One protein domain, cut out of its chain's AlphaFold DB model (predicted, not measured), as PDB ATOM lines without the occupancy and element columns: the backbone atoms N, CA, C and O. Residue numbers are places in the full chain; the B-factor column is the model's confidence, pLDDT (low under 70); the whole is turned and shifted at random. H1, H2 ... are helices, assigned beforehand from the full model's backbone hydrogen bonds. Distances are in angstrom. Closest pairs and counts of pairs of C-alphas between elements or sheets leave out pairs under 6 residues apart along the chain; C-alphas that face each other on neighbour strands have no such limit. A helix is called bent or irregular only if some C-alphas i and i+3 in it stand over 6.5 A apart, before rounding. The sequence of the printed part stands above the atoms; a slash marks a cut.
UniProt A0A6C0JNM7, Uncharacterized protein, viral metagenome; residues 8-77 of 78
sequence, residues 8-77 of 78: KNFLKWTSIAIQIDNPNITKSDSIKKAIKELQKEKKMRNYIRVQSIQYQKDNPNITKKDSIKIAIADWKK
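AT A GLANCE: This is residues 8 to 77 of the 78 residues of an uncharacterized protein of viral metagenome (UniProt A0A6C0JNM7). One long straight helix, H2, makes most of the length of this domain, and two shorter helices fold back onto it, H1 near its beginning and H3 near its end, each crossing it at a steep slant. H1 and H3 never meet, and the stretch of H2 from residue 39 to 43 lies between the parts that they touch. The printed part has 70 residues with three named helices, in the order H1, H2, H3 along the chain, and no named strand; the class is all helix. The whole is a rod that is only just loose, close to extended, with a radius of gyration of the C-alphas of 16.6 A and spans of 51 by 18 by 17 A.

HOW THE PARTS SIT: Start at the first printed residue, Lys 8, where H1 begins; it is the helix of residues 8 to 21. After a tight link of five residues, 22 to 26, you come to H2, residues 27 to 58. H1 and H2 touch, with 20 pairs of C-alphas within 8 A. Look at Ser 15 and Ser 30 for their closest C-alphas, 4.8 A apart. The lines of the two helices stand at a steep tilt of 62 degrees, and they run opposite ways. Their centres are 16.8 A apart, and H2 touches H1 with residues 27 to 38 alone. Read on along H2 and past a second tight link of five residues, 59 to 63, to H3, the helix of residues 64 to 75. H3 touches H2, again with 20 pairs of C-alphas within 8 A. Here the closest C-alphas are those of Ser 52 and Ser 67, 4.7 A apart. The tilt between H2 and H3 is steep, 52 degrees, and they too run opposite ways. Their centres are 14.2 A apart, and H2 touches H3 with residues 44 to 56 alone. H1 and H3 are apart: no C-alpha of the one is within 8 A of the other. In the backbone, every O i to N i+4 pair inside H1, H2 and H3 is within hydrogen-bond range.

IN THESE COORDINATES: Find C-alpha 8 at (59.242, -5.788, -10.580); from there H1 runs 14 residues to Asp 21, 20.1 A from first to last C-alpha, with y and z both falling. Next find C-alpha 27 at (62.872, -7.905, -25.244), where H2 begins. From there its 32 residues take you 46.2 A to C-alpha 58 at (26.785, -19.208, 1.293), with x falling and z rising along the way; this is the longest helix. H3 begins at Lys 64 and has 12 residues. It runs almost wholly along falling z and ends at C-alpha 75 at (38.691, -19.960, -12.207), 16.6 A from its first C-alpha. None of the three helices is bent or irregular. The last two printed residues, Lys 76 and Lys 77, follow H3.

THE WHOLE: To see the full length, take Asn 24 in the link from H1 to H2 and Pro 60 in the link from H2 to H3: their C-alphas are the two farthest apart in the domain, at 52.1 A. The C-alphas of the first and last printed residues, Lys 8 and Lys 77, are 29.1 A apart. The radius of gyration of the C-alphas is 1.50 times the 11.1 A of a compact globule of 70 residues. The printed part runs from residue 8 to residue 77 of a chain of 78 residues and has no cut. Both links are tight, and neither is long. In the B-factor column of this predicted model the mean pLDDT of the printed part is 93.8, and no printed residue is under 70.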
ATOM      1  N   LYS A   8      57.917  -5.862  -9.948       92.56
ATOM      2  CA  LYS A   8      59.242  -5.788 -10.580       92.56
ATOM      3  C   LYS A   8      59.829  -7.181 -10.808       92.56
ATOM      4  O   LYS A   8      60.255  -7.489 -11.919       92.56
ATOM      5  N   ASN A   9      59.820  -8.023  -9.775       94.44
ATOM      6  CA  ASN A   9      60.344  -9.384  -9.872       94.44
ATOM      7  C   ASN A   9      59.498 -10.244 -10.812       94.44
ATOM      8  O   ASN A   9      60.066 -10.974 -11.617       94.44
ATOM      9  N   PHE A  10      58.169 -10.113 -10.761       93.94
ATOM     10  CA  PHE A  10      57.268 -10.812 -11.677       93.94
ATOM     11  C   PHE A  10      57.603 -10.472 -13.134       93.94
ATOM     12  O   PHE A  10      57.937 -11.357 -13.909       93.94
ATOM     13  N   LEU A  11      57.623  -9.185 -13.495       95.25
ATOM     14  CA  LEU A  11      57.916  -8.766 -14.869       95.25
ATOM     15  C   LEU A  11      59.304  -9.217 -15.333       95.25
ATOM     16  O   LEU A  11      59.449  -9.668 -16.469       95.25
ATOM     17  N   LYS A  12      60.318  -9.133 -14.462       94.88
ATOM     18  CA  LYS A  12      61.676  -9.586 -14.779       94.88
ATOM     19  C   LYS A  12      61.697 -11.078 -15.113       94.88
ATOM     20  O   LYS A  12      62.131 -11.443 -16.198       94.88
ATOM     21  N   TRP A  13      61.225 -11.933 -14.212       96.31
ATOM     22  CA  TRP A  13      61.310 -13.382 -14.403       96.31
ATOM     23  C   TRP A  13      60.374 -13.889 -15.497       96.31
ATOM     24  O   TRP A  13      60.779 -14.729 -16.293       96.31
ATOM     25  N   THR A  14      59.169 -13.329 -15.603       95.00
ATOM     26  CA  THR A  14      58.222 -13.702 -16.656       95.00
ATOM     27  C   THR A  14      58.727 -13.286 -18.035       95.00
ATOM     28  O   THR A  14      58.645 -14.079 -18.963       95.00
ATOM     29  N   SER A  15      59.302 -12.087 -18.196       94.69
ATOM     30  CA  SER A  15      59.868 -11.688 -19.496       94.69
ATOM     31  C   SER A  15      61.069 -12.550 -19.902       94.69
ATOM     32  O   SER A  15      61.175 -12.897 -21.075       94.69
ATOM     33  N   ILE A  16      61.917 -12.947 -18.943       95.38
ATOM     34  CA  ILE A  16      63.021 -13.891 -19.173       95.38
ATOM     35  C   ILE A  16      62.480 -15.251 -19.628       95.38
ATOM     36  O   ILE A  16      62.927 -15.753 -20.653       95.38
ATOM     37  N   ALA A  17      61.499 -15.815 -18.919       95.62
ATOM     38  CA  ALA A  17      60.902 -17.101 -19.280       95.62
ATOM     39  C   ALA A  17      60.299 -17.073 -20.694       95.62
ATOM     40  O   ALA A  17      60.639 -17.902 -21.527       95.62
ATOM     41  N   ILE A  18      59.507 -16.043 -21.014       94.81
ATOM     42  CA  ILE A  18      58.895 -15.893 -22.344       94.81
ATOM     43  C   ILE A  18      59.967 -15.804 -23.442       94.81
ATOM     44  O   ILE A  18      59.752 -16.309 -24.544       94.81
ATOM     45  N   GLN A  19      61.098 -15.150 -23.168       93.56
ATOM     46  CA  GLN A  19      62.194 -15.011 -24.124       93.56
ATOM     47  C   GLN A  19      62.996 -16.312 -24.293       93.56
ATOM     48  O   GLN A  19      63.426 -16.600 -25.404       93.56
ATOM     49  N   ILE A  20      63.146 -17.114 -23.233       94.19
ATOM     50  CA  ILE A  20      63.715 -18.471 -23.309       94.19
ATOM     51  C   ILE A  20      62.814 -19.374 -24.159       94.19
ATOM     52  O   ILE A  20      63.300 -20.035 -25.072       94.19
ATOM     53  N   ASP A  21      61.503 -19.337 -23.917       93.38
ATOM     54  CA  ASP A  21      60.521 -20.145 -24.653       93.38
ATOM     55  C   ASP A  21      60.349 -19.683 -26.110       93.38
ATOM     56  O   ASP A  21      59.860 -20.426 -26.958       93.38
ATOM     57  N   ASN A  22      60.713 -18.433 -26.414       93.06
ATOM     58  CA  ASN A  22      60.581 -17.844 -27.743       93.06
ATOM     59  C   ASN A  22      61.828 -17.007 -28.085       93.06
ATOM     60  O   ASN A  22      61.757 -15.775 -28.048       93.06
ATOM     61  N   PRO A  23      62.953 -17.632 -28.476       91.12
ATOM     62  CA  PRO A  23      64.227 -16.930 -28.679       91.12
ATOM     63  C   PRO A  23      64.168 -15.788 -29.705       91.12
ATOM     64  O   PRO A  23      64.939 -14.836 -29.629       91.12
ATOM     65  N   ASN A  24      63.218 -15.860 -30.643       93.06
ATOM     66  CA  ASN A  24      63.067 -14.912 -31.746       93.06
ATOM     67  C   ASN A  24      62.268 -13.645 -31.390       93.06
ATOM     68  O   ASN A  24      62.133 -12.761 -32.233       93.06
ATOM     69  N   ILE A  25      61.696 -13.533 -30.183       93.31
ATOM     70  CA  ILE A  25      60.939 -12.331 -29.803       93.31
ATOM     71  C   ILE A  25      61.864 -11.254 -29.246       93.31
ATOM     72  O   ILE A  25      62.840 -11.527 -28.545       93.31
ATOM     73  N   THR A  26      61.504  -9.995 -29.479       94.62
ATOM     74  CA  THR A  26      62.244  -8.880 -28.896       94.62
ATOM     75  C   THR A  26      62.030  -8.802 -27.384       94.62
ATOM     76  O   THR A  26      60.977  -9.171 -26.852       94.62
ATOM     77  N   LYS A  27      63.002  -8.218 -26.676       90.12
ATOM     78  CA  LYS A  27      62.872  -7.905 -25.244       90.12
ATOM     79  C   LYS A  27      61.667  -7.000 -24.944       90.12
ATOM     80  O   LYS A  27      61.039  -7.119 -23.898       90.12
ATOM     81  N   SER A  28      61.333  -6.086 -25.858       93.62
ATOM     82  CA  SER A  28      60.154  -5.223 -25.714       93.62
ATOM     83  C   SER A  28      58.867  -6.050 -25.722       93.62
ATOM     84  O   SER A  28      58.003  -5.883 -24.859       93.62
ATOM     85  N   ASP A  29      58.759  -7.008 -26.642       95.12
ATOM     86  CA  ASP A  29      57.567  -7.845 -26.755       95.12
ATOM     87  C   ASP A  29      57.463  -8.877 -25.629       95.12
ATOM     88  O   ASP A  29      56.353  -9.148 -25.160       95.12
ATOM     89  N   SER A  30      58.587  -9.393 -25.119       94.44
ATOM     90  CA  SER A  30      58.587 -10.253 -23.930       94.44
ATOM     91  C   SER A  30      58.075  -9.509 -22.691       94.44
ATOM     92  O   SER A  30      57.259 -10.050 -21.941       94.44
ATOM     93  N   ILE A  31      58.441  -8.232 -22.519       95.12
ATOM     94  CA  ILE A  31      57.906  -7.370 -21.452       95.12
ATOM     95  C   ILE A  31      56.408  -7.106 -21.654       95.12
ATOM     96  O   ILE A  31      55.638  -7.243 -20.701       95.12
ATOM     97  N   LYS A  32      55.955  -6.776 -22.872       95.50
ATOM     98  CA  LYS A  32      54.517  -6.579 -23.154       95.50
ATOM     99  C   LYS A  32      53.700  -7.829 -22.822       95.50
ATOM    100  O   LYS A  32      52.629  -7.719 -22.222       95.50
ATOM    101  N   LYS A  33      54.197  -9.016 -23.179       95.19
ATOM    102  CA  LYS A  33      53.567 -10.293 -22.815       95.19
ATOM    103  C   LYS A  33      53.572 -10.498 -21.293       95.19
ATOM    104  O   LYS A  33      52.521 -10.797 -20.734       95.19
ATOM    105  N   ALA A  34      54.682 -10.225 -20.605       94.69
ATOM    106  CA  ALA A  34      54.758 -10.311 -19.144       94.69
ATOM    107  C   ALA A  34      53.769  -9.370 -18.427       94.69
ATOM    108  O   ALA A  34      53.190  -9.742 -17.407       94.69
ATOM    109  N   ILE A  35      53.516  -8.173 -18.969       96.06
ATOM    110  CA  ILE A  35      52.490  -7.253 -18.449       96.06
ATOM    111  C   ILE A  35      51.089  -7.863 -18.585       96.06
ATOM    112  O   ILE A  35      50.302  -7.786 -17.640       96.06
ATOM    113  N   LYS A  36      50.773  -8.493 -19.725       96.12
ATOM    114  CA  LYS A  36      49.487  -9.188 -19.917       96.12
ATOM    115  C   LYS A  36      49.319 -10.335 -18.919       96.12
ATOM    116  O   LYS A  36      48.254 -10.456 -18.315       96.12
ATOM    117  N   GLU A  37      50.367 -11.119 -18.682       94.62
ATOM    118  CA  GLU A  37      50.350 -12.185 -17.671       94.62
ATOM    119  C   GLU A  37      50.170 -11.629 -16.253       94.62
ATOM    120  O   GLU A  37      49.342 -12.125 -15.492       94.62
ATOM    121  N   LEU A  38      50.830 -10.517 -15.914       94.69
ATOM    122  CA  LEU A  38      50.630  -9.849 -14.625       94.69
ATOM    123  C   LEU A  38      49.176  -9.393 -14.437       94.69
ATOM    124  O   LEU A  38      48.626  -9.487 -13.336       94.69
ATOM    125  N   GLN A  39      48.547  -8.872 -15.491       94.50
ATOM    126  CA  GLN A  39      47.144  -8.465 -15.449       94.50
ATOM    127  C   GLN A  39      46.216  -9.665 -15.234       94.50
ATOM    128  O   GLN A  39      45.335  -9.585 -14.375       94.50
ATOM    129  N   LYS A  40      46.425 -10.775 -15.955       93.25
ATOM    130  CA  LYS A  40      45.676 -12.027 -15.741       93.25
ATOM    131  C   LYS A  40      45.828 -12.515 -14.303       93.25
ATOM    132  O   LYS A  40      44.837 -12.816 -13.648       93.25
ATOM    133  N   GLU A  41      47.045 -12.476 -13.778       92.75
ATOM    134  CA  GLU A  41      47.346 -12.910 -12.419       92.75
ATOM    135  C   GLU A  41      46.696 -12.059 -11.327       92.75
ATOM    136  O   GLU A  41      46.233 -12.567 -10.299       92.75
ATOM    137  N   LYS A  42      46.630 -10.741 -11.537       92.75
ATOM    138  CA  LYS A  42      45.886  -9.837 -10.652       92.75
ATOM    139  C   LYS A  42      44.384 -10.117 -10.713       92.75
ATOM    140  O   LYS A  42      43.740 -10.154  -9.663       92.75
ATOM    141  N   LYS A  43      43.837 -10.343 -11.913       93.94
ATOM    142  CA  LYS A  43      42.419 -10.690 -12.102       93.94
ATOM    143  C   LYS A  43      42.074 -12.004 -11.405       93.94
ATOM    144  O   LYS A  43      41.141 -12.011 -10.606       93.94
ATOM    145  N   MET A  44      42.866 -13.053 -11.617       94.19
ATOM    146  CA  MET A  44      42.692 -14.355 -10.968       94.19
ATOM    147  C   MET A  44      42.684 -14.224  -9.443       94.19
ATOM    148  O   MET A  44      41.757 -14.684  -8.780       94.19
ATOM    149  N   ARG A  45      43.686 -13.557  -8.858       92.38
ATOM    150  CA  ARG A  45      43.751 -13.371  -7.398       92.38
ATOM    151  C   ARG A  45      42.566 -12.592  -6.852       92.38
ATOM    152  O   ARG A  45      42.061 -12.931  -5.783       92.38
ATOM    153  N   ASN A  46      42.119 -11.561  -7.567       93.88
ATOM    154  CA  ASN A  46      40.936 -10.816  -7.161       93.88
ATOM    155  C   ASN A  46      39.672 -11.681  -7.240       93.88
ATOM    156  O   ASN A  46      38.885 -11.667  -6.299       93.88
ATOM    157  N   TYR A  47      39.514 -12.464  -8.310       94.69
ATOM    158  CA  TYR A  47      38.410 -13.407  -8.461       94.69
ATOM    159  C   TYR A  47      38.388 -14.423  -7.316       94.69
ATOM    160  O   TYR A  47      37.393 -14.504  -6.601       94.69
ATOM    161  N   ILE A  48      39.509 -15.107  -7.059       94.12
ATOM    162  CA  ILE A  48      39.621 -16.090  -5.971       94.12
ATOM    163  C   ILE A  48      39.270 -15.450  -4.629       94.12
ATOM    164  O   ILE A  48      38.541 -16.039  -3.836       94.12
ATOM    165  N   ARG A  49      39.754 -14.232  -4.364       92.94
ATOM    166  CA  ARG A  49      39.440 -13.506  -3.128       92.94
ATOM    167  C   ARG A  49      37.942 -13.241  -2.992       92.94
ATOM    168  O   ARG A  49      37.397 -13.484  -1.925       92.94
ATOM    169  N   VAL A  50      37.293 -12.731  -4.037       94.88
ATOM    170  CA  VAL A  50      35.859 -12.403  -4.002       94.88
ATOM    171  C   VAL A  50      35.015 -13.671  -3.870       94.88
ATOM    172  O   VAL A  50      34.191 -13.751  -2.963       94.88
ATOM    173  N   GLN A  51      35.275 -14.687  -4.693       94.81
ATOM    174  CA  GLN A  51      34.490 -15.923  -4.695       94.81
ATOM    175  C   GLN A  51      34.697 -16.756  -3.433       94.81
ATOM    176  O   GLN A  51      33.737 -17.239  -2.851       94.81
ATOM    177  N   SER A  52      35.930 -16.869  -2.928       93.69
ATOM    178  CA  SER A  52      36.175 -17.614  -1.685       93.69
ATOM    179  C   SER A  52      35.477 -17.001  -0.465       93.69
ATOM    180  O   SER A  52      35.126 -17.747   0.450       93.69
ATOM    181  N   ILE A  53      35.270 -15.677  -0.448       94.50
ATOM    182  CA  ILE A  53      34.457 -14.986   0.566       94.50
ATOM    183  C   ILE A  53      32.976 -15.302   0.355       94.50
ATOM    184  O   ILE A  53      32.277 -15.575   1.325       94.50
ATOM    185  N   GLN A  54      32.507 -15.282  -0.894       94.81
ATOM    186  CA  GLN A  54      31.120 -15.598  -1.227       94.81
ATOM    187  C   GLN A  54      30.761 -17.033  -0.814       94.81
ATOM    188  O   GLN A  54      29.831 -17.229  -0.044       94.81
ATOM    189  N   TYR A  55      31.593 -18.015  -1.164       93.69
ATOM    190  CA  TYR A  55      31.391 -19.412  -0.776       93.69
ATOM    191  C   TYR A  55      31.350 -19.637   0.735       93.69
ATOM    192  O   TYR A  55      30.611 -20.508   1.185       93.69
ATOM    193  N   GLN A  56      32.103 -18.861   1.521       93.69
ATOM    194  CA  GLN A  56      32.023 -18.917   2.987       93.69
ATOM    195  C   GLN A  56      30.714 -18.343   3.526       93.69
ATOM    196  O   GLN A  56      30.191 -18.853   4.510       93.69
ATOM    197  N   LYS A  57      30.191 -17.285   2.899       92.94
ATOM    198  CA  LYS A  57      28.892 -16.712   3.275       92.94
ATOM    199  C   LYS A  57      27.748 -17.661   2.938       92.94
ATOM    200  O   LYS A  57      26.842 -17.816   3.747       92.94
ATOM    201  N   ASP A  58      27.828 -18.304   1.779       93.38
ATOM    202  CA  ASP A  58      26.785 -19.208   1.293       93.38
ATOM    203  C   ASP A  58      26.813 -20.563   2.013       93.38
ATOM    204  O   ASP A  58      25.786 -21.222   2.136       93.38
ATOM    205  N   ASN A  59      27.980 -20.982   2.520       91.06
ATOM    206  CA  ASN A  59      28.159 -22.243   3.236       91.06
ATOM    207  C   ASN A  59      28.891 -22.005   4.566       91.06
ATOM    208  O   ASN A  59      30.113 -22.135   4.613       91.06
ATOM    209  N   PRO A  60      28.180 -21.731   5.674       86.81
ATOM    210  CA  PRO A  60      28.799 -21.407   6.965       86.81
ATOM    211  C   PRO A  60      29.746 -22.487   7.515       86.81
ATOM    212  O   PRO A  60      30.651 -22.186   8.289       86.81
ATOM    213  N   ASN A  61      29.563 -23.743   7.094       92.00
ATOM    214  CA  ASN A  61      30.376 -24.883   7.523       92.00
ATOM    215  C   ASN A  61      31.648 -25.085   6.682       92.00
ATOM    216  O   ASN A  61      32.468 -25.943   7.013       92.00
ATOM    217  N   ILE A  62      31.831 -24.344   5.582       93.69
ATOM    218  CA  ILE A  62      33.013 -24.508   4.738       93.69
ATOM    219  C   ILE A  62      34.229 -23.847   5.384       93.69
ATOM    220  O   ILE A  62      34.199 -22.699   5.829       93.69
ATOM    221  N   THR A  63      35.358 -24.552   5.384       94.06
ATOM    222  CA  THR A  63      36.606 -23.941   5.832       94.06
ATOM    223  C   THR A  63      37.107 -22.929   4.803       94.06
ATOM    224  O   THR A  63      36.924 -23.073   3.590       94.06
ATOM    225  N   LYS A  64      37.857 -21.926   5.268       90.06
ATOM    226  CA  LYS A  64      38.521 -20.961   4.380       90.06
ATOM    227  C   LYS A  64      39.450 -21.619   3.358       90.06
ATOM    228  O   LYS A  64      39.599 -21.120   2.245       90.06
ATOM    229  N   LYS A  65      40.090 -22.729   3.733       92.62
ATOM    230  CA  LYS A  65      40.973 -23.489   2.841       92.62
ATOM    231  C   LYS A  65      40.183 -24.075   1.677       92.62
ATOM    232  O   LYS A  65      40.629 -23.979   0.534       92.62
ATOM    233  N   ASP A  66      39.027 -24.660   1.959       93.81
ATOM    234  CA  ASP A  66      38.220 -25.313   0.934       93.81
ATOM    235  C   ASP A  66      37.502 -24.292   0.052       93.81
ATOM    236  O   ASP A  66      37.489 -24.459  -1.165       93.81
ATOM    237  N   SER A  67      37.059 -23.160   0.606       93.38
ATOM    238  CA  SER A  67      36.465 -22.088  -0.204       93.38
ATOM    239  C   SER A  67      37.453 -21.482  -1.214       93.38
ATOM    240  O   SER A  67      37.077 -21.154  -2.339       93.38
ATOM    241  N   ILE A  68      38.743 -21.401  -0.866       94.19
ATOM    242  CA  ILE A  68      39.806 -21.009  -1.803       94.19
ATOM    243  C   ILE A  68      40.012 -22.077  -2.884       94.19
ATOM    244  O   ILE A  68      40.161 -21.726  -4.053       94.19
ATOM    245  N   LYS A  69      40.014 -23.369  -2.526       94.44
ATOM    246  CA  LYS A  69      40.163 -24.457  -3.509       94.44
ATOM    247  C   LYS A  69      39.031 -24.458  -4.530       94.44
ATOM    248  O   LYS A  69      39.316 -24.601  -5.716       94.44
ATOM    249  N   ILE A  70      37.788 -24.271  -4.084       94.25
ATOM    250  CA  ILE A  70      36.623 -24.180  -4.975       94.25
ATOM    251  C   ILE A  70      36.794 -22.984  -5.916       94.25
ATOM    252  O   ILE A  70      36.752 -23.154  -7.126       94.25
ATOM    253  N   ALA A  71      37.132 -21.804  -5.387       93.81
ATOM    254  CA  ALA A  71      37.334 -20.613  -6.212       93.81
ATOM    255  C   ALA A  71      38.482 -20.754  -7.233       93.81
ATOM    256  O   ALA A  71      38.391 -20.232  -8.343       93.81
ATOM    257  N   ILE A  72      39.556 -21.477  -6.892       93.88
ATOM    258  CA  ILE A  72      40.625 -21.828  -7.842       93.88
ATOM    259  C   ILE A  72      40.107 -22.794  -8.911       93.88
ATOM    260  O   ILE A  72      40.428 -22.625 -10.087       93.88
ATOM    261  N   ALA A  73      39.348 -23.819  -8.518       94.94
ATOM    262  CA  ALA A  73      38.784 -24.789  -9.450       94.94
ATOM    263  C   ALA A  73      37.809 -24.127 -10.430       94.94
ATOM    264  O   ALA A  73      37.822 -24.468 -11.607       94.94
ATOM    265  N   ASP A  74      37.027 -23.155  -9.972       93.81
ATOM    266  CA  ASP A  74      36.097 -22.423 -10.828       93.81
ATOM    267  C   ASP A  74      36.807 -21.454 -11.764       93.81
ATOM    268  O   ASP A  74      36.466 -21.406 -12.940       93.81
ATOM    269  N   TRP A  75      37.863 -20.772 -11.310       93.12
ATOM    270  CA  TRP A  75      38.691 -19.960 -12.207       93.12
ATOM    271  C   TRP A  75      39.284 -20.780 -13.358       93.12
ATOM    272  O   TRP A  75      39.367 -20.289 -14.475       93.12
ATOM    273  N   LYS A  76      39.677 -22.036 -13.108       91.31
ATOM    274  CA  LYS A  76      40.215 -22.933 -14.146       91.31
ATOM    275  C   LYS A  76      39.180 -23.371 -15.190       91.31
ATOM    276  O   LYS A  76      39.581 -23.941 -16.199       91.31
ATOM    277  N   LYS A  77      37.884 -23.178 -14.927       92.75
ATOM    278  CA  LYS A  77      36.794 -23.491 -15.866       92.75
ATOM    279  C   LYS A  77      36.413 -22.298 -16.752       92.75
ATOM    280  O   LYS A  77      35.629 -22.493 -17.675       92.75
TER     281      LYS A  77